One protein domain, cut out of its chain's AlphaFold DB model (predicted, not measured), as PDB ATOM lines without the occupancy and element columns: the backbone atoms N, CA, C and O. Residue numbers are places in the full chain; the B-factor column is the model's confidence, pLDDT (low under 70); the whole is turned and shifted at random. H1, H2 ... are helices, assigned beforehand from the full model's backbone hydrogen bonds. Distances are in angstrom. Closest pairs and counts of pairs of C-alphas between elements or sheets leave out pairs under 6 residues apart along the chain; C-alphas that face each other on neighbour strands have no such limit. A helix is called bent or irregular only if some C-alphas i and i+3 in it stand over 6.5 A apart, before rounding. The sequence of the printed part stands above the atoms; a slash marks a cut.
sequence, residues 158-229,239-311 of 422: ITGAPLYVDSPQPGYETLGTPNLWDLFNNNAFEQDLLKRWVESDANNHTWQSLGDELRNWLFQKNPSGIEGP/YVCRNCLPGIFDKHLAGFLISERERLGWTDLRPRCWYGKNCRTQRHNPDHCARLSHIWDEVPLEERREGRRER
ATOM      1  N   ILE A 158     -44.802  24.955  33.015       53.91
ATOM      2  CA  ILE A 158     -44.220  26.300  32.936       53.91
ATOM      3  C   ILE A 158     -44.206  26.864  34.369       53.91
ATOM      4  O   ILE A 158     -44.989  27.740  34.697       53.91
ATOM      5  N   THR A 159     -43.447  26.265  35.281       51.16
ATOM      6  CA  THR A 159     -43.243  26.751  36.645       51.16
ATOM      7  C   THR A 159     -41.962  27.563  36.654       51.16
ATOM      8  O   THR A 159     -40.992  27.229  35.974       51.16
ATOM      9  N   GLY A 160     -41.955  28.663  37.401       45.31
ATOM     10  CA  GLY A 160     -40.881  29.657  37.383       45.31
ATOM     11  C   GLY A 160     -39.526  29.173  37.916       45.31
ATOM     12  O   GLY A 160     -38.576  29.951  37.947       45.31
ATOM     13  N   ALA A 161     -39.414  27.920  38.364       43.25
ATOM     14  CA  ALA A 161     -38.416  27.504  39.344       43.25
ATOM     15  C   ALA A 161     -36.943  27.545  38.883       43.25
ATOM     16  O   ALA A 161     -36.086  27.656  39.756       43.25
ATOM     17  N   PRO A 162     -36.604  27.517  37.576       51.56
ATOM     18  CA  PRO A 162     -35.292  28.029  37.170       51.56
ATOM     19  C   PRO A 162     -35.281  28.498  35.712       51.56
ATOM     20  O   PRO A 162     -34.434  28.100  34.918       51.56
ATOM     21  N   LEU A 163     -36.222  29.354  35.327       51.78
ATOM     22  CA  LEU A 163     -36.166  30.025  34.017       51.78
ATOM     23  C   LEU A 163     -34.866  30.810  33.786       51.78
ATOM     24  O   LEU A 163     -34.536  31.203  32.673       51.78
ATOM     25  N   TYR A 164     -34.173  31.034  34.886       54.88
ATOM     26  CA  TYR A 164     -33.183  32.049  35.077       54.88
ATOM     27  C   TYR A 164     -31.951  31.470  35.772       54.88
ATOM     28  O   TYR A 164     -30.834  31.801  35.399       54.88
ATOM     29  N   VAL A 165     -32.122  30.548  36.717       51.16
ATOM     30  CA  VAL A 165     -30.987  29.912  37.378       51.16
ATOM     31  C   VAL A 165     -30.236  29.062  36.361       51.16
ATOM     32  O   VAL A 165     -30.722  28.001  35.956       51.16
ATOM     33  N   ASP A 166     -29.048  29.505  35.954       49.81
ATOM     34  CA  ASP A 166     -28.129  28.600  35.290       49.81
ATOM     35  C   ASP A 166     -27.930  27.387  36.197       49.81
ATOM     36  O   ASP A 166     -27.710  27.508  37.405       49.81
ATOM     37  N   SER A 167     -28.054  26.193  35.610       48.22
ATOM     38  CA  SER A 167     -27.545  24.986  36.253       48.22
ATOM     39  C   SER A 167     -26.139  25.324  36.736       48.22
ATOM     40  O   SER A 167     -25.368  25.779  35.889       48.22
ATOM     41  N   PRO A 168     -25.804  25.138  38.028       48.31
ATOM     42  CA  PRO A 168     -24.476  25.466  38.521       48.31
ATOM     43  C   PRO A 168     -23.460  24.814  37.586       48.31
ATOM     44  O   PRO A 168     -23.435  23.589  37.436       48.31
ATOM     45  N   GLN A 169     -22.718  25.647  36.855       50.28
ATOM     46  CA  GLN A 169     -21.593  25.187  36.061       50.28
ATOM     47  C   GLN A 169     -20.620  24.549  37.059       50.28
ATOM     48  O   GLN A 169     -20.381  25.144  38.116       50.28
ATOM     49  N   PRO A 170     -20.077  23.350  36.795       44.56
ATOM     50  CA  PRO A 170     -19.059  22.766  37.659       44.56
ATOM     51  C   PRO A 170     -17.905  23.770  37.829       44.56
ATOM     52  O   PRO A 170     -17.197  24.053  36.870       44.56
ATOM     53  N   GLY A 171     -17.757  24.353  39.025       55.44
ATOM     54  CA  GLY A 171     -16.762  25.397  39.322       55.44
ATOM     55  C   GLY A 171     -17.316  26.796  39.637       55.44
ATOM     56  O   GLY A 171     -16.561  27.621  40.141       55.44
ATOM     57  N   TYR A 172     -18.612  27.057  39.429       48.38
ATOM     58  CA  TYR A 172     -19.274  28.304  39.841       48.38
ATOM     59  C   TYR A 172     -20.361  27.995  40.881       48.38
ATOM     60  O   TYR A 172     -21.471  27.586  40.551       48.38
ATOM     61  N   GLU A 173     -20.032  28.179  42.165       45.47
ATOM     62  CA  GLU A 173     -20.934  27.935  43.309       45.47
ATOM     63  C   GLU A 173     -22.038  28.997  43.474       45.47
ATOM     64  O   GLU A 173     -22.830  28.932  44.416       45.47
ATOM     65  N   THR A 174     -22.130  29.978  42.574       47.34
ATOM     66  CA  THR A 174     -23.189  30.990  42.615       47.34
ATOM     67  C   THR A 174     -24.521  30.367  42.208       47.34
ATOM     68  O   THR A 174     -24.907  30.352  41.042       47.34
ATOM     69  N   LEU A 175     -25.222  29.842  43.213       45.22
ATOM     70  CA  LEU A 175     -26.648  29.554  43.188       45.22
ATOM     71  C   LEU A 175     -27.414  30.743  42.591       45.22
ATOM     72  O   LEU A 175     -27.432  31.826  43.167       45.22
ATOM     73  N   GLY A 176     -28.150  30.507  41.508       53.38
ATOM     74  CA  GLY A 176     -29.453  31.155  41.367       53.38
ATOM     75  C   GLY A 176     -29.566  32.392  40.485       53.38
ATOM     76  O   GLY A 176     -30.698  32.835  40.300       53.38
ATOM     77  N   THR A 177     -28.491  32.974  39.950       53.97
ATOM     78  CA  THR A 177     -28.651  34.236  39.212       53.97
ATOM     79  C   THR A 177     -29.262  33.990  37.831       53.97
ATOM     80  O   THR A 177     -28.714  33.193  37.068       53.97
ATOM     81  N   PRO A 178     -30.362  34.684  37.488       64.62
ATOM     82  CA  PRO A 178     -30.873  34.754  36.134       64.62
ATOM     83  C   PRO A 178     -29.828  35.068  35.080       64.62
ATOM     84  O   PRO A 178     -29.151  36.091  35.177       64.62
ATOM     85  N   ASN A 179     -29.792  34.283  34.006       71.69
ATOM     86  CA  ASN A 179     -29.311  34.809  32.738       71.69
ATOM     87  C   ASN A 179     -30.352  35.822  32.214       71.69
ATOM     88  O   ASN A 179     -31.369  35.444  31.630       71.69
ATOM     89  N   LEU A 180     -30.128  37.109  32.506       77.62
ATOM     90  CA  LEU A 180     -30.966  38.224  32.043       77.62
ATOM     91  C   LEU A 180     -30.517  38.784  30.692       77.62
ATOM     92  O   LEU A 180     -31.200  39.671  30.186       77.62
ATOM     93  N   TRP A 181     -29.396  38.313  30.136       74.94
ATOM     94  CA  TRP A 181     -28.675  38.992  29.054       74.94
ATOM     95  C   TRP A 181     -29.563  39.278  27.840       74.94
ATOM     96  O   TRP A 181     -29.516  40.384  27.304       74.94
ATOM     97  N   ASP A 182     -30.449  38.340  27.499       81.69
ATOM     98  CA  ASP A 182     -31.329  38.437  26.331       81.69
ATOM     99  C   ASP A 182     -32.671  39.146  26.602       81.69
ATOM    100  O   ASP A 182     -33.463  39.357  25.683       81.69
ATOM    101  N   LEU A 183     -32.965  39.523  27.852       86.00
ATOM    102  CA  LEU A 183     -34.244  40.147  28.192       86.00
ATOM    103  C   LEU A 183     -34.311  41.608  27.739       86.00
ATOM    104  O   LEU A 183     -33.314  42.333  27.734       86.00
ATOM    105  N   PHE A 184     -35.524  42.070  27.435       90.12
ATOM    106  CA  PHE A 184     -35.807  43.459  27.058       90.12
ATOM    107  C   PHE A 184     -35.041  43.922  25.816       90.12
ATOM    108  O   PHE A 184     -34.690  45.096  25.709       90.12
ATOM    109  N   ASN A 185     -34.790  43.022  24.859       87.62
ATOM    110  CA  ASN A 185     -33.922  43.306  23.715       87.62
ATOM    111  C   ASN A 185     -32.542  43.840  24.156       87.62
ATOM    112  O   ASN A 185     -32.113  44.886  23.672       87.62
ATOM    113  N   ASN A 186     -31.874  43.160  25.089       89.62
ATOM    114  CA  ASN A 186     -30.539  43.517  25.594       89.62
ATOM    115  C   ASN A 186     -30.465  44.905  26.261       89.62
ATOM    116  O   ASN A 186     -29.407  45.533  26.317       89.62
ATOM    117  N   ASN A 187     -31.590  45.418  26.760       94.62
ATOM    118  CA  ASN A 187     -31.625  46.689  27.472       94.62
ATOM    119  C   ASN A 187     -31.138  46.501  28.916       94.62
ATOM    120  O   ASN A 187     -31.940  46.286  29.828       94.62
ATOM    121  N   ALA A 188     -29.824  46.622  29.120       93.75
ATOM    122  CA  ALA A 188     -29.176  46.451  30.423       93.75
ATOM    123  C   ALA A 188     -29.797  47.320  31.534       93.75
ATOM    124  O   ALA A 188     -29.888  46.891  32.681       93.75
ATOM    125  N   PHE A 189     -30.291  48.519  31.203       95.12
ATOM    126  CA  PHE A 189     -30.911  49.400  32.193       95.12
ATOM    127  C   PHE A 189     -32.234  48.831  32.726       95.12
ATOM    128  O   PHE A 189     -32.471  48.828  33.931       95.12
ATOM    129  N   GLU A 190     -33.098  48.317  31.847       95.19
ATOM    130  CA  GLU A 190     -34.355  47.681  32.273       95.19
ATOM    131  C   GLU A 190     -34.106  46.324  32.950       95.19
ATOM    132  O   GLU A 190     -34.829  45.968  33.883       95.19
ATOM    133  N   GLN A 191     -33.059  45.593  32.544       93.12
ATOM    134  CA  GLN A 191     -32.611  44.371  33.225       93.12
ATOM    135  C   GLN A 191     -32.195  44.663  34.676       93.12
ATOM    136  O   GLN A 191     -32.665  43.991  35.596       93.12
ATOM    137  N   ASP A 192     -31.389  45.705  34.897       92.69
ATOM    138  CA  ASP A 192     -30.969  46.148  36.231       92.69
ATOM    139  C   ASP A 192     -32.155  46.604  37.088       92.69
ATOM    140  O   ASP A 192     -32.229  46.280  38.278       92.69
ATOM    141  N   LEU A 193     -33.105  47.339  36.499       92.06
ATOM    142  CA  LEU A 193     -34.320  47.752  37.201       92.06
ATOM    143  C   LEU A 193     -35.169  46.550  37.621       92.06
ATOM    144  O   LEU A 193     -35.610  46.491  38.770       92.06
ATOM    145  N   LEU A 194     -35.372  45.584  36.719       91.56
ATOM    146  CA  LEU A 194     -36.080  44.346  37.033       91.56
ATOM    147  C   LEU A 194     -35.376  43.597  38.165       91.56
ATOM    148  O   LEU A 194     -36.026  43.201  39.130       91.56
ATOM    149  N   LYS A 195     -34.053  43.441  38.067       90.38
ATOM    150  CA  LYS A 195     -33.249  42.753  39.073       90.38
ATOM    151  C   LYS A 195     -33.420  43.383  40.450       90.38
ATOM    152  O   LYS A 195     -33.782  42.684  41.391       90.38
ATOM    153  N   ARG A 196     -33.263  44.705  40.561       90.12
ATOM    154  CA  ARG A 196     -33.470  45.430  41.827       90.12
ATOM    155  C   ARG A 196     -34.893  45.296  42.352       90.12
ATOM    156  O   ARG A 196     -35.078  45.247  43.560       90.12
ATOM    157  N   TRP A 197     -35.894  45.260  41.475       87.94
ATOM    158  CA  TRP A 197     -37.284  45.105  41.899       87.94
ATOM    159  C   TRP A 197     -37.541  43.724  42.508       87.94
ATOM    160  O   TRP A 197     -38.153  43.644  43.575       87.94
ATOM    161  N   VAL A 198     -37.046  42.665  41.857       88.00
ATOM    162  CA  VAL A 198     -37.188  41.280  42.330       88.00
ATOM    163  C   VAL A 198     -36.376  41.046  43.597       88.00
ATOM    164  O   VAL A 198     -36.885  40.457  44.539       88.00
ATOM    165  N   GLU A 199     -35.134  41.526  43.640       86.94
ATOM    166  CA  GLU A 199     -34.214  41.324  44.768       86.94
ATOM    167  C   GLU A 199     -34.466  42.286  45.937       86.94
ATOM    168  O   GLU A 199     -33.794  42.204  46.962       86.94
ATOM    169  N   SER A 200     -35.423  43.209  45.814       87.38
ATOM    170  CA  SER A 200     -35.763  44.100  46.915       87.38
ATOM    171  C   SER A 200     -36.550  43.366  48.001       87.38
ATOM    172  O   SER A 200     -37.652  42.865  47.760       87.38
ATOM    173  N   ASP A 201     -36.046  43.446  49.235       79.38
ATOM    174  CA  ASP A 201     -36.717  42.973  50.457       79.38
ATOM    175  C   ASP A 201     -38.142  43.533  50.626       79.38
ATOM    176  O   ASP A 201     -38.979  42.958  51.320       79.38
ATOM    177  N   ALA A 202     -38.440  44.662  49.979       80.88
ATOM    178  CA  ALA A 202     -39.735  45.324  50.018       80.88
ATOM    179  C   ALA A 202     -40.867  44.515  49.366       80.88
ATOM    180  O   ALA A 202     -42.020  44.625  49.791       80.88
ATOM    181  N   ASN A 203     -40.561  43.727  48.332       75.62
ATOM    182  CA  ASN A 203     -41.593  43.104  47.502       75.62
ATOM    183  C   ASN A 203     -41.800  41.615  47.802       75.62
ATOM    184  O   ASN A 203     -42.769  41.040  47.317       75.62
ATOM    185  N   ASN A 204     -40.926  40.991  48.609       81.19
ATOM    186  CA  ASN A 204     -40.936  39.548  48.899       81.19
ATOM    187  C   ASN A 204     -41.021  38.656  47.641       81.19
ATOM    188  O   ASN A 204     -41.451  37.502  47.726       81.19
ATOM    189  N   HIS A 205     -40.630  39.174  46.473       83.75
ATOM    190  CA  HIS A 205     -40.592  38.390  45.252       83.75
ATOM    191  C   HIS A 205     -39.305  37.571  45.211       83.75
ATOM    192  O   HIS A 205     -38.227  37.999  45.601       83.75
ATOM    193  N   THR A 206     -39.429  36.359  44.699       85.12
ATOM    194  CA  THR A 206     -38.314  35.569  44.185       85.12
ATOM    195  C   THR A 206     -38.434  35.481  42.668       85.12
ATOM    196  O   THR A 206     -39.534  35.597  42.119       85.12
ATOM    197  N   TRP A 207     -37.332  35.192  41.976       82.81
ATOM    198  CA  TRP A 207     -37.357  34.899  40.538       82.81
ATOM    199  C   TRP A 207     -38.350  33.786  40.180       82.81
ATOM    200  O   TRP A 207     -39.028  33.863  39.155       82.81
ATOM    201  N   GLN A 208     -38.499  32.798  41.065       80.94
ATOM    202  CA  GLN A 208     -39.504  31.752  40.925       80.94
ATOM    203  C   GLN A 208     -40.930  32.312  41.012       80.94
ATOM    204  O   GLN A 208     -41.735  32.032  40.127       80.94
ATOM    205  N   SER A 209     -41.234  33.127  42.030       86.06
ATOM    206  CA  SER A 209     -42.566  33.736  42.170       86.06
ATOM    207  C   SER A 209     -42.917  34.639  40.987       86.06
ATOM    208  O   SER A 209     -44.033  34.566  40.484       86.06
ATOM    209  N   LEU A 210     -41.945  35.406  40.471       86.31
ATOM    210  CA  LEU A 210     -42.118  36.224  39.274       86.31
ATOM    211  C   LEU A 210     -42.461  35.351  38.064       86.31
ATOM    212  O   LEU A 210     -43.374  35.670  37.305       86.31
ATOM    213  N   GLY A 211     -41.749  34.236  37.884       84.38
ATOM    214  CA  GLY A 211     -42.028  33.303  36.800       84.38
ATOM    215  C   GLY A 211     -43.421  32.677  36.899       84.38
ATOM    216  O   GLY A 211     -44.117  32.575  35.888       84.38
ATOM    217  N   ASP A 212     -43.858  32.314  38.108       84.44
ATOM    218  CA  ASP A 212     -45.196  31.770  38.355       84.44
ATOM    219  C   ASP A 212     -46.302  32.819  38.121       84.44
ATOM    220  O   ASP A 212     -47.333  32.513  37.519       84.44
ATOM    221  N   GLU A 213     -46.088  34.069  38.539       89.31
ATOM    222  CA  GLU A 213     -47.007  35.189  38.307       89.31
ATOM    223  C   GLU A 213     -47.129  35.534  36.823       89.31
ATOM    224  O   GLU A 213     -48.245  35.604  36.300       89.31
ATOM    225  N   LEU A 214     -45.999  35.660  36.121       90.19
ATOM    226  CA  LEU A 214     -45.961  35.874  34.677       90.19
ATOM    227  C   LEU A 214     -46.683  34.743  33.940       90.19
ATOM    228  O   LEU A 214     -47.495  35.000  33.051       90.19
ATOM    229  N   ARG A 215     -46.451  33.487  34.329       88.38
ATOM    230  CA  ARG A 215     -47.151  32.326  33.769       88.38
ATOM    231  C   ARG A 215     -48.662  32.409  33.992       88.38
ATOM    232  O   ARG A 215     -49.433  32.186  33.056       88.38
ATOM    233  N   ASN A 216     -49.108  32.728  35.203       91.31
ATOM    234  CA  ASN A 216     -50.534  32.857  35.502       91.31
ATOM    235  C   ASN A 216     -51.173  33.989  34.689       91.31
ATOM    236  O   ASN A 216     -52.224  33.790  34.079       91.31
ATOM    237  N   TRP A 217     -50.506  35.142  34.610       93.94
ATOM    238  CA  TRP A 217     -50.930  36.274  33.791       93.94
ATOM    239  C   TRP A 217     -51.015  35.912  32.303       93.94
ATOM    240  O   TRP A 217     -52.003  36.227  31.637       93.94
ATOM    241  N   LEU A 218     -50.017  35.191  31.787       92.69
ATOM    242  CA  LEU A 218     -49.957  34.723  30.404       92.69
ATOM    243  C   LEU A 218     -51.182  33.888  30.036       92.69
ATOM    244  O   LEU A 218     -51.822  34.153  29.018       92.69
ATOM    245  N   PHE A 219     -51.533  32.908  30.866       92.25
ATOM    246  CA  PHE A 219     -52.682  32.038  30.612       92.25
ATOM    247  C   PHE A 219     -54.023  32.691  30.936       92.25
ATOM    248  O   PHE A 219     -55.031  32.336  30.329       92.25
ATOM    249  N   GLN A 220     -54.048  33.689  31.820       94.19
ATOM    250  CA  GLN A 220     -55.225  34.532  32.007       94.19
ATOM    251  C   GLN A 220     -55.506  35.383  30.758       94.19
ATOM    252  O   GLN A 220     -56.657  35.506  30.343       94.19
ATOM    253  N   LYS A 221     -54.463  35.957  30.141       94.31
ATOM    254  CA  LYS A 221     -54.559  36.729  28.890       94.31
ATOM    255  C   LYS A 221     -54.861  35.854  27.673       94.31
ATOM    256  O   LYS A 221     -55.504  36.330  26.743       94.31
ATOM    257  N   ASN A 222     -54.416  34.598  27.685       93.12
ATOM    258  CA  ASN A 222     -54.536  33.660  26.569       93.12
ATOM    259  C   ASN A 222     -55.253  32.369  27.014       93.12
ATOM    260  O   ASN A 222     -54.618  31.315  27.115       93.12
ATOM    261  N   PRO A 223     -56.574  32.416  27.282       92.81
ATOM    262  CA  PRO A 223     -57.312  31.271  27.825       92.81
ATOM    263  C   PRO A 223     -57.347  30.062  26.876       92.81
ATOM    264  O   PRO A 223     -57.447  28.924  27.328       92.81
ATOM    265  N   SER A 224     -57.232  30.292  25.566       90.94
ATOM    266  CA  SER A 224     -57.163  29.238  24.542       90.94
ATOM    267  C   SER A 224     -55.767  28.620  24.380       90.94
ATOM    268  O   SER A 224     -55.612  27.650  23.638       90.94
ATOM    269  N   GLY A 225     -54.768  29.148  25.090       90.19
ATOM    270  CA  GLY A 225     -53.357  28.825  24.926       90.19
ATOM    271  C   GLY A 225     -52.591  29.920  24.186       90.19
ATOM    272  O   GLY A 225     -53.174  30.770  23.517       90.19
ATOM    273  N   ILE A 226     -51.270  29.907  24.338       90.19
ATOM    274  CA  ILE A 226     -50.358  30.837  23.670       90.19
ATOM    275  C   ILE A 226     -50.079  30.287  22.271       90.19
ATOM    276  O   ILE A 226     -49.697  29.122  22.124       90.19
ATOM    277  N   GLU A 227     -50.262  31.119  21.252       88.12
ATOM    278  CA  GLU A 227     -49.928  30.765  19.874       88.12
ATOM    279  C   GLU A 227     -48.412  30.565  19.742       88.12
ATOM    280  O   GLU A 227     -47.617  31.496  19.910       88.12
ATOM    281  N   GLY A 228     -48.014  29.318  19.487       76.69
ATOM    282  CA  GLY A 228     -46.646  28.951  19.144       76.69
ATOM    283  C   GLY A 228     -46.443  28.915  17.626       76.69
ATOM    284  O   GLY A 228     -47.413  28.944  16.871       76.69
ATOM    285  N   PRO A 229     -45.191  28.807  17.152       73.56
ATOM    286  CA  PRO A 229     -44.910  28.641  15.725       73.56
ATOM    287  C   PRO A 229     -45.367  27.277  15.171       73.56
ATOM    288  O   PRO A 229     -45.407  27.093  13.958       73.56
ATOM    289  N   TYR A 239     -45.532  21.025  27.882       80.62
ATOM    290  CA  TYR A 239     -44.086  20.974  28.006       80.62
ATOM    291  C   TYR A 239     -43.452  22.008  27.072       80.62
ATOM    292  O   TYR A 239     -43.751  22.041  25.878       80.62
ATOM    293  N   VAL A 240     -42.563  22.850  27.589       82.19
ATOM    294  CA  VAL A 240     -41.776  23.808  26.796       82.19
ATOM    295  C   VAL A 240     -40.315  23.584  27.138       82.19
ATOM    296  O   VAL A 240     -39.985  23.504  28.311       82.19
ATOM    297  N   CYS A 241     -39.437  23.463  26.144       81.06
ATOM    298  CA  CYS A 241     -38.025  23.197  26.397       81.06
ATOM    299  C   CYS A 241     -37.266  24.435  26.899       81.06
ATOM    300  O   CYS A 241     -37.675  25.572  26.655       81.06
ATOM    301  N   ARG A 242     -36.109  24.200  27.538       78.19
ATOM    302  CA  ARG A 242     -35.228  25.245  28.095       78.19
ATOM    303  C   ARG A 242     -34.840  26.320  27.075       78.19
ATOM    304  O   ARG A 242     -34.624  27.453  27.470       78.19
ATOM    305  N   ASN A 243     -34.779  25.986  25.789       81.94
ATOM    306  CA  ASN A 243     -34.379  26.940  24.751       81.94
ATOM    307  C   ASN A 243     -35.546  27.828  24.293       81.94
ATOM    308  O   ASN A 243     -35.343  28.981  23.939       81.94
ATOM    309  N   CYS A 244     -36.775  27.306  24.293       85.75
ATOM    310  CA  CYS A 244     -37.948  28.071  23.863       85.75
ATOM    311  C   CYS A 244     -38.521  28.945  24.974       85.75
ATOM    312  O   CYS A 244     -39.093  29.999  24.703       85.75
ATOM    313  N   LEU A 245     -38.403  28.486  26.217       83.75
ATOM    314  CA  LEU A 245     -39.027  29.122  27.363       83.75
ATOM    315  C   LEU A 245     -38.547  30.579  27.584       83.75
ATOM    316  O   LEU A 245     -39.420  31.440  27.715       83.75
ATOM    317  N   PRO A 246     -37.236  30.907  27.511       81.81
ATOM    318  CA  PRO A 246     -36.760  32.291  27.569       81.81
ATOM    319  C   PRO A 246     -37.367  33.184  26.484       81.81
ATOM    320  O   PRO A 246     -37.823  34.279  26.792       81.81
ATOM    321  N   GLY A 247     -37.470  32.702  25.240       85.62
ATOM    322  CA  GLY A 247     -38.053  33.476  24.139       85.62
ATOM    323  C   GLY A 247     -39.546  33.775  24.324       85.62
ATOM    324  O   GLY A 247     -40.012  34.861  23.980       85.62
ATOM    325  N   ILE A 248     -40.307  32.844  24.912       87.81
ATOM    326  CA  ILE A 248     -41.707  33.100  25.299       87.81
ATOM    327  C   ILE A 248     -41.756  34.171  26.389       87.81
ATOM    328  O   ILE A 248     -42.578  35.083  26.324       87.81
ATOM    329  N   PHE A 249     -40.887  34.061  27.390       86.44
ATOM    330  CA  PHE A 249     -40.877  34.980  28.519       86.44
ATOM    331  C   PHE A 249     -40.478  36.384  28.084       86.44
ATOM    332  O   PHE A 249     -41.236  37.307  28.355       86.44
ATOM    333  N   ASP A 250     -39.389  36.552  27.335       86.69
ATOM    334  CA  ASP A 250     -38.947  37.856  26.827       86.69
ATOM    335  C   ASP A 250     -40.050  38.563  26.018       86.69
ATOM    336  O   ASP A 250     -40.403  39.713  26.295       86.69
ATOM    337  N   LYS A 251     -40.714  37.831  25.112       89.81
ATOM    338  CA  LYS A 251     -41.829  38.354  24.303       89.81
ATOM    339  C   LYS A 251     -42.967  38.941  25.147       89.81
ATOM    340  O   LYS A 251     -43.653  39.866  24.703       89.81
ATOM    341  N   HIS A 252     -43.209  38.397  26.338       91.50
ATOM    342  CA  HIS A 252     -44.375  38.728  27.155       91.50
ATOM    343  C   HIS A 252     -44.056  39.494  28.445       91.50
ATOM    344  O   HIS A 252     -44.950  40.146  28.991       91.50
ATOM    345  N   LEU A 253     -42.801  39.488  28.893       92.38
ATOM    346  CA  LEU A 253     -42.353  40.070  30.155       92.38
ATOM    347  C   LEU A 253     -42.648  41.568  30.230       92.38
ATOM    348  O   LEU A 253     -43.238  42.024  31.204       92.38
ATOM    349  N   ALA A 254     -42.326  42.336  29.185       94.06
ATOM    350  CA  ALA A 254     -42.625  43.768  29.166       94.06
ATOM    351  C   ALA A 254     -44.135  44.047  29.290       94.06
ATOM    352  O   ALA A 254     -44.535  44.964  30.000       94.06
ATOM    353  N   GLY A 255     -44.985  43.235  28.647       95.06
ATOM    354  CA  GLY A 255     -46.444  43.359  28.745       95.06
ATOM    355  C   GLY A 255     -46.980  43.041  30.143       95.06
ATOM    356  O   GLY A 255     -47.847  43.755  30.646       95.06
ATOM    357  N   PHE A 256     -46.436  42.003  30.778       94.94
ATOM    358  CA  PHE A 256     -46.733  41.677  32.169       94.94
ATOM    359  C   PHE A 256     -46.336  42.823  33.098       94.94
ATOM    360  O   PHE A 256     -47.173  43.304  33.861       94.94
ATOM    361  N   LEU A 257     -45.107  43.328  32.970       94.19
ATOM    362  CA  LEU A 257     -44.622  44.411  33.817       94.19
ATOM    363  C   LEU A 257     -45.463  45.671  33.661       94.19
ATOM    364  O   LEU A 257     -45.803  46.251  34.681       94.19
ATOM    365  N   ILE A 258     -45.860  46.062  32.442       94.62
ATOM    366  CA  ILE A 258     -46.797  47.179  32.219       94.62
ATOM    367  C   ILE A 258     -48.071  46.981  33.046       94.62
ATOM    368  O   ILE A 258     -48.457  47.878  33.793       94.62
ATOM    369  N   SER A 259     -48.683  45.794  32.974       94.56
ATOM    370  CA  SER A 259     -49.904  45.513  33.733       94.56
ATOM    371  C   SER A 259     -49.687  45.519  35.248       94.56
ATOM    372  O   SER A 259     -50.556  45.976  35.986       94.56
ATOM    373  N   GLU A 260     -48.513  45.092  35.717       92.00
ATOM    374  CA  GLU A 260     -48.143  45.186  37.128       92.00
ATOM    375  C   GLU A 260     -47.914  46.639  37.560       92.00
ATOM    376  O   GLU A 260     -48.375  47.026  38.634       92.00
ATOM    377  N   ARG A 261     -47.294  47.484  36.717       90.56
ATOM    378  CA  ARG A 261     -47.158  48.927  36.992       90.56
ATOM    379  C   ARG A 261     -48.535  49.563  37.159       90.56
ATOM    380  O   ARG A 261     -48.760  50.285  38.126       90.56
ATOM    381  N   GLU A 262     -49.464  49.258  36.255       91.12
ATOM    382  CA  GLU A 262     -50.845  49.746  36.313       91.12
ATOM    383  C   GLU A 262     -51.574  49.252  37.568       91.12
ATOM    384  O   GLU A 262     -52.187  50.050  38.278       91.12
ATOM    385  N   ARG A 263     -51.464  47.954  37.884       92.06
ATOM    386  CA  ARG A 263     -52.083  47.333  39.065       92.06
ATOM    387  C   ARG A 263     -51.573  47.938  40.372       92.06
ATOM    388  O   ARG A 263     -52.354  48.129  41.301       92.06
ATOM    389  N   LEU A 264     -50.274  48.220  40.449       88.00
ATOM    390  CA  LEU A 264     -49.616  48.795  41.624       88.00
ATOM    391  C   LEU A 264     -49.694  50.330  41.664       88.00
ATOM    392  O   LEU A 264     -49.295  50.932  42.659       88.00
ATOM    393  N   GLY A 265     -50.195  50.975  40.605       87.19
ATOM    394  CA  GLY A 265     -50.204  52.434  40.478       87.19
ATOM    395  C   GLY A 265     -48.801  53.044  40.385       87.19
ATOM    396  O   GLY A 265     -48.607  54.211  40.731       87.19
ATOM    397  N   TRP A 266     -47.809  52.266  39.951       81.88
ATOM    398  CA  TRP A 266     -46.438  52.733  39.810       81.88
ATOM    399  C   TRP A 266     -46.237  53.458  38.477       81.88
ATOM    400  O   TRP A 266     -46.706  53.031  37.424       81.88
ATOM    401  N   THR A 267     -45.508  54.572  38.527       82.25
ATOM    402  CA  THR A 267     -45.144  55.358  37.350       82.25
ATOM    403  C   THR A 267     -43.631  55.507  37.296       82.25
ATOM    404  O   THR A 267     -43.008  55.943  38.262       82.25
ATOM    405  N   ASP A 268     -43.051  55.153  36.154       87.94
ATOM    406  CA  ASP A 268     -41.657  55.449  35.836       87.94
ATOM    407  C   ASP A 268     -41.472  56.965  35.729       87.94
ATOM    408  O   ASP A 268     -42.264  57.641  35.069       87.94
ATOM    409  N   LEU A 269     -40.446  57.510  36.377       91.88
ATOM    410  CA  LEU A 269     -40.161  58.945  36.306       91.88
ATOM    411  C   LEU A 269     -39.576  59.341  34.944       91.88
ATOM    412  O   LEU A 269     -39.639  60.514  34.568       91.88
ATOM    413  N   ARG A 270     -39.007  58.382  34.201       94.81
ATOM    414  CA  ARG A 270     -38.468  58.636  32.865       94.81
ATOM    415  C   ARG A 270     -39.605  58.885  31.869       94.81
ATOM    416  O   ARG A 270     -40.627  58.192  31.907       94.81
ATOM    417  N   PRO A 271     -39.437  59.821  30.919       95.12
ATOM    418  CA  PRO A 271     -40.378  59.971  29.819       95.12
ATOM    419  C   PRO A 271     -40.502  58.673  29.008       95.12
ATOM    420  O   PRO A 271     -39.548  57.909  28.861       95.12
ATOM    421  N   ARG A 272     -41.692  58.423  28.456       95.69
ATOM    422  CA  ARG A 272     -41.971  57.222  27.655       95.69
ATOM    423  C   ARG A 272     -41.197  57.259  26.338       95.69
ATOM    424  O   ARG A 272     -41.250  58.256  25.614       95.69
ATOM    425  N   CYS A 273     -40.536  56.159  25.983       96.50
ATOM    426  CA  CYS A 273     -40.049  55.977  24.622       96.50
ATOM    427  C   CYS A 273     -41.243  55.827  23.668       96.50
ATOM    428  O   CYS A 273     -42.139  55.026  23.912       96.50
ATOM    429  N   TRP A 274     -41.242  56.544  22.541       96.00
ATOM    430  CA  TRP A 274     -42.309  56.442  21.532       96.00
ATOM    431  C   TRP A 274     -42.505  55.032  20.977       96.00
ATOM    432  O   TRP A 274     -43.612  54.679  20.585       96.00
ATOM    433  N   TYR A 275     -41.434  54.246  20.918       96.50
ATOM    434  CA  TYR A 275     -41.474  52.869  20.435       96.50
ATOM    435  C   TYR A 275     -41.732  51.857  21.561       96.50
ATOM    436  O   TYR A 275     -41.914  50.676  21.275       96.50
ATOM    437  N   GLY A 276     -41.753  52.306  22.824       95.88
ATOM    438  CA  GLY A 276     -41.962  51.458  23.996       95.88
ATOM    439  C   GLY A 276     -41.063  50.222  23.983       95.88
ATOM    440  O   GLY A 276     -39.882  50.297  23.626       95.88
ATOM    441  N   LYS A 277     -41.661  49.068  24.282       95.00
ATOM    442  CA  LYS A 277     -40.986  47.760  24.294       95.00
ATOM    443  C   LYS A 277     -40.427  47.327  22.932       95.00
ATOM    444  O   LYS A 277     -39.537  46.484  22.886       95.00
ATOM    445  N   ASN A 278     -40.893  47.934  21.836       95.00
ATOM    446  CA  ASN A 278     -40.453  47.649  20.465       95.00
ATOM    447  C   ASN A 278     -39.285  48.543  20.003       95.00
ATOM    448  O   ASN A 278     -38.892  48.490  18.834       95.00
ATOM    449  N   CYS A 279     -38.730  49.400  20.868       96.62
ATOM    450  CA  CYS A 279     -37.616  50.263  20.486       96.62
ATOM    451  C   CYS A 279     -36.391  49.435  20.076       96.62
ATOM    452  O   CYS A 279     -35.900  48.627  20.856       96.62
ATOM    453  N   ARG A 280     -35.850  49.655  18.872       96.12
ATOM    454  CA  ARG A 280     -34.605  48.994  18.438       96.12
ATOM    455  C   ARG A 280     -33.362  49.651  19.028       96.12
ATOM    456  O   ARG A 280     -32.404  48.962  19.348       96.12
ATOM    457  N   THR A 281     -33.407  50.967  19.237       96.81
ATOM    458  CA  THR A 281     -32.289  51.758  19.774       96.81
ATOM    459  C   THR A 281     -31.878  51.325  21.180       96.81
ATOM    460  O   THR A 281     -30.722  51.503  21.555       96.81
ATOM    461  N   GLN A 282     -32.795  50.714  21.938       96.06
ATOM    462  CA  GLN A 282     -32.518  50.241  23.293       96.06
ATOM    463  C   GLN A 282     -31.481  49.100  23.359       96.06
ATOM    464  O   GLN A 282     -30.932  48.847  24.421       96.06
ATOM    465  N   ARG A 283     -31.198  48.435  22.227       94.12
ATOM    466  CA  ARG A 283     -30.254  47.304  22.137       94.12
ATOM    467  C   ARG A 283     -28.789  47.709  22.276       94.12
ATOM    468  O   ARG A 283     -27.969  46.895  22.666       94.12
ATOM    469  N   HIS A 284     -28.461  48.933  21.874       94.38
ATOM    470  CA  HIS A 284     -27.070  49.357  21.665       94.38
ATOM    471  C   HIS A 284     -26.773  50.771  22.179       94.38
ATOM    472  O   HIS A 284     -25.658  51.255  22.040       94.38
ATOM    473  N   ASN A 285     -27.768  51.489  22.716       97.06
ATOM    474  CA  ASN A 285     -27.582  52.865  23.177       97.06
ATOM    475  C   ASN A 285     -27.964  52.997  24.663       97.06
ATOM    476  O   ASN A 285     -29.138  53.226  24.969       97.06
ATOM    477  N   PRO A 286     -26.993  52.880  25.585       95.25
ATOM    478  CA  PRO A 286     -27.270  52.940  27.017       95.25
ATOM    479  C   PRO A 286     -27.786  54.315  27.479       95.25
ATOM    480  O   PRO A 286     -28.637  54.359  28.365       95.25
ATOM    481  N   ASP A 287     -27.372  55.430  26.854       97.00
ATOM    482  CA  ASP A 287     -27.916  56.772  27.161       97.00
ATOM    483  C   ASP A 287     -29.420  56.844  26.853       97.00
ATOM    484  O   ASP A 287     -30.217  57.354  27.644       97.00
ATOM    485  N   HIS A 288     -29.837  56.268  25.722       97.56
ATOM    486  CA  HIS A 288     -31.247  56.181  25.351       97.56
ATOM    487  C   HIS A 288     -32.058  55.383  26.385       97.56
ATOM    488  O   HIS A 288     -33.151  55.812  26.760       97.56
ATOM    489  N   CYS A 289     -31.522  54.256  26.859       97.19
ATOM    490  CA  CYS A 289     -32.140  53.407  27.883       97.19
ATOM    491  C   CYS A 289     -32.237  54.092  29.249       97.19
ATOM    492  O   CYS A 289     -33.270  54.018  29.912       97.19
ATOM    493  N   ALA A 290     -31.198  54.821  29.656       96.25
ATOM    494  CA  ALA A 290     -31.200  55.552  30.919       96.25
ATOM    495  C   ALA A 290     -32.209  56.715  30.920       96.25
ATOM    496  O   ALA A 290     -32.811  57.028  31.947       96.25
ATOM    497  N   ARG A 291     -32.419  57.362  29.768       97.38
ATOM    498  CA  ARG A 291     -33.266  58.562  29.657       97.38
ATOM    499  C   ARG A 291     -34.738  58.283  29.396       97.38
ATOM    500  O   ARG A 291     -35.567  59.129  29.727       97.38
ATOM    501  N   LEU A 292     -35.067  57.169  28.750       97.19
ATOM    502  CA  LEU A 292     -36.426  56.856  28.314       97.19
ATOM    503  C   LEU A 292     -36.871  55.512  28.878       97.19
ATOM    504  O   LEU A 292     -36.092  54.573  28.918       97.19
ATOM    505  N   SER A 293     -38.137  55.422  29.282       96.62
ATOM    506  CA  SER A 293     -38.741  54.162  29.717       96.62
ATOM    507  C   SER A 293     -39.168  53.325  28.512       96.62
ATOM    508  O   SER A 293     -39.881  53.830  27.632       96.62
ATOM    509  N   HIS A 294     -38.772  52.049  28.484       96.81
ATOM    510  CA  HIS A 294     -39.154  51.094  27.431       96.81
ATOM    511  C   HIS A 294     -40.228  50.101  27.871       96.81
ATOM    512  O   HIS A 294     -40.809  49.416  27.035       96.81
ATOM    513  N   ILE A 295     -40.569  50.055  29.159       96.06
ATOM    514  CA  ILE A 295     -41.657  49.217  29.684       96.06
ATOM    515  C   ILE A 295     -42.989  49.954  29.515       96.06
ATOM    516  O   ILE A 295     -43.639  50.351  30.478       96.06
ATOM    517  N   TRP A 296     -43.354  50.188  28.255       95.19
ATOM    518  CA  TRP A 296     -44.624  50.771  27.831       95.19
ATOM    519  C   TRP A 296     -45.018  50.233  26.451       95.19
ATOM    520  O   TRP A 296     -44.174  49.730  25.701       95.19
ATOM    521  N   ASP A 297     -46.299  50.337  26.107       95.50
ATOM    522  CA  ASP A 297     -46.750  50.040  24.749       95.50
ATOM    523  C   ASP A 297     -46.291  51.120  23.762       95.50
ATOM    524  O   ASP A 297     -46.051  52.274  24.130       95.50
ATOM    525  N   GLU A 298     -46.141  50.724  22.497       95.56
ATOM    526  CA  GLU A 298     -45.789  51.645  21.422       95.56
ATOM    527  C   GLU A 298     -46.857  52.734  21.294       95.56
ATOM    528  O   GLU A 298     -48.056  52.456  21.215       95.56
ATOM    529  N   VAL A 299     -46.406  53.985  21.255       94.62
ATOM    530  CA  VAL A 299     -47.295  55.132  21.102       94.62
ATOM    531  C   VAL A 299     -47.929  55.083  19.702       94.62
ATOM    532  O   VAL A 299     -47.193  54.925  18.714       94.62
ATOM    533  N   PRO A 300     -49.263  55.246  19.574       96.06
ATOM    534  CA  PRO A 300     -49.944  55.258  18.284       96.06
ATOM    535  C   PRO A 300     -49.277  56.195  17.271       96.06
ATOM    536  O   PRO A 300     -48.705  57.235  17.611       96.06
ATOM    537  N   LEU A 301     -49.307  55.815  15.992       93.38
ATOM    538  CA  LEU A 301     -48.585  56.542  14.946       93.38
ATOM    539  C   LEU A 301     -49.069  57.994  14.806       93.38
ATOM    540  O   LEU A 301     -48.262  58.882  14.535       93.38
ATOM    541  N   GLU A 302     -50.360  58.228  15.012       93.50
ATOM    542  CA  GLU A 302     -51.019  59.532  14.972       93.50
ATOM    543  C   GLU A 302     -50.458  60.464  16.051       93.50
ATOM    544  O   GLU A 302     -49.968  61.546  15.731       93.50
ATOM    545  N   GLU A 303     -50.397  59.999  17.299       93.56
ATOM    546  CA  GLU A 303     -49.830  60.753  18.424       93.56
ATOM    547  C   GLU A 303     -48.334  61.042  18.202       93.56
ATOM    548  O   GLU A 303     -47.859  62.163  18.401       93.56
ATOM    549  N   ARG A 304     -47.576  60.081  17.651       92.44
ATOM    550  CA  ARG A 304     -46.168  60.301  17.257       92.44
ATOM    551  C   ARG A 304     -46.000  61.320  16.127       92.44
ATOM    552  O   ARG A 304     -44.915  61.888  15.967       92.44
ATOM    553  N   ARG A 305     -47.009  61.507  15.271       90.38
ATOM    554  CA  ARG A 305     -47.001  62.536  14.217       90.38
ATOM    555  C   ARG A 305     -47.332  63.904  14.803       90.38
ATOM    556  O   ARG A 305     -46.690  64.876  14.415       90.38
ATOM    557  N   GLU A 306     -48.271  63.973  15.737       90.56
ATOM    558  CA  GLU A 306     -48.645  65.206  16.437       90.56
ATOM    559  C   GLU A 306     -47.488  65.743  17.281       90.56
ATOM    560  O   GLU A 306     -47.045  66.869  17.049       90.56
ATOM    561  N   GLY A 307     -46.869  64.905  18.118       85.94
ATOM    562  CA  GLY A 307     -45.702  65.308  18.912       85.94
ATOM    563  C   GLY A 307     -44.497  65.745  18.065       85.94
ATOM    564  O   GLY A 307     -43.676  66.551  18.498       85.94
ATOM    565  N   ARG A 308     -44.389  65.269  16.813       85.44
ATOM    566  CA  ARG A 308     -43.371  65.750  15.862       85.44
ATOM    567  C   ARG A 308     -43.680  67.128  15.288       85.44
ATOM    568  O   ARG A 308     -42.739  67.865  15.009       85.44
ATOM    569  N   ARG A 309     -44.956  67.473  15.101       80.25
ATOM    570  CA  ARG A 309     -45.380  68.791  14.597       80.25
ATOM    571  C   ARG A 309     -45.180  69.887  15.635       80.25
ATOM    572  O   ARG A 309     -44.900  71.020  15.262       80.25
ATOM    573  N   GLU A 310     -45.307  69.543  16.910       78.69
ATOM    574  CA  GLU A 310     -45.091  70.473  18.020       78.69
ATOM    575  C   GLU A 310     -43.614  70.737  18.306       78.69
ATOM    576  O   GLU A 310     -43.278  71.706  18.989       78.69
ATOM    577  N   ARG A 311     -42.707  69.903  17.775       79.38
ATOM    578  CA  ARG A 311     -41.279  70.143  17.941       79.38
ATOM    579  C   ARG A 311     -40.939  71.465  17.245       79.38
ATOM    580  O   ARG A 311     -41.202  71.584  16.044       79.38
TER     581      ARG A 311
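Overview. This is residues 158 to 229 and 239 to 311 of the 422 residues of an uncharacterized protein of Orbilia oligospora (UniProt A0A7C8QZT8). Five helices are set among long loops: H1, H2 and the bent H3 lie round the middle, H4 packs on H1, and H5 lies at one end of the longest axis, with the loop around Pro 170 at the opposite end. The printed part has 145 residues, with helices H1 to H5 in chain order and no named strand; the class is all helix, though named helices hold just 62 residues. The whole is compact, with a radius of gyration of the C-alphas of 16.6 A and spans of 56 by 38 by 31 A.

Arrangement. After residues 158 to 187, with no named element, H1, residues 188 to 198, is close to but not clearly touching H2, residues 207 to 221; their closest C-alphas, of Val 198 and Trp 207, are 6.6 A apart. H3, residues 244 to 264, was assigned as one helix by its hydrogen bonds but is bent, with C-alphas 251 and 254 7.3 A apart; its arms H3a, residues 244 to 251, and H3b, residues 254 to 264, stand at a steep tilt of 55 degrees. H2, with residues 214 to 218 alone, only just touches H3b, with 3 pairs of C-alphas within 8 A, the closest those of Leu 214 and Phe 256 at 6.4 A. H4, residues 286 to 291, touches H1, the closest C-alphas being those of Phe 189 and Cys 289 at 6.0 A. H5, residues 301 to 309, touches no helix. Each O i to N i+4 pair is within hydrogen-bond range in H1, H2, H3a, H3b and H4, and 4 of 5 in H5.

Along the chain. H1 begins at C-alpha 188 (-29.176, 46.451, 30.423) and is 15.3 A long; H2 is 20.9 A and H3b 15.1 A. H5 ends at C-alpha 309 (-45.380, 68.791, 14.597).

Size, cuts and confidence. The C-alphas of Pro 170 and Arg 309 are the farthest apart, 57.8 A. Residues 230 to 238 are not printed; C-alphas 229 and 239 are 14.5 A apart. H3 to H4 is a long link. Residues 158 to 178 have pLDDT under 70.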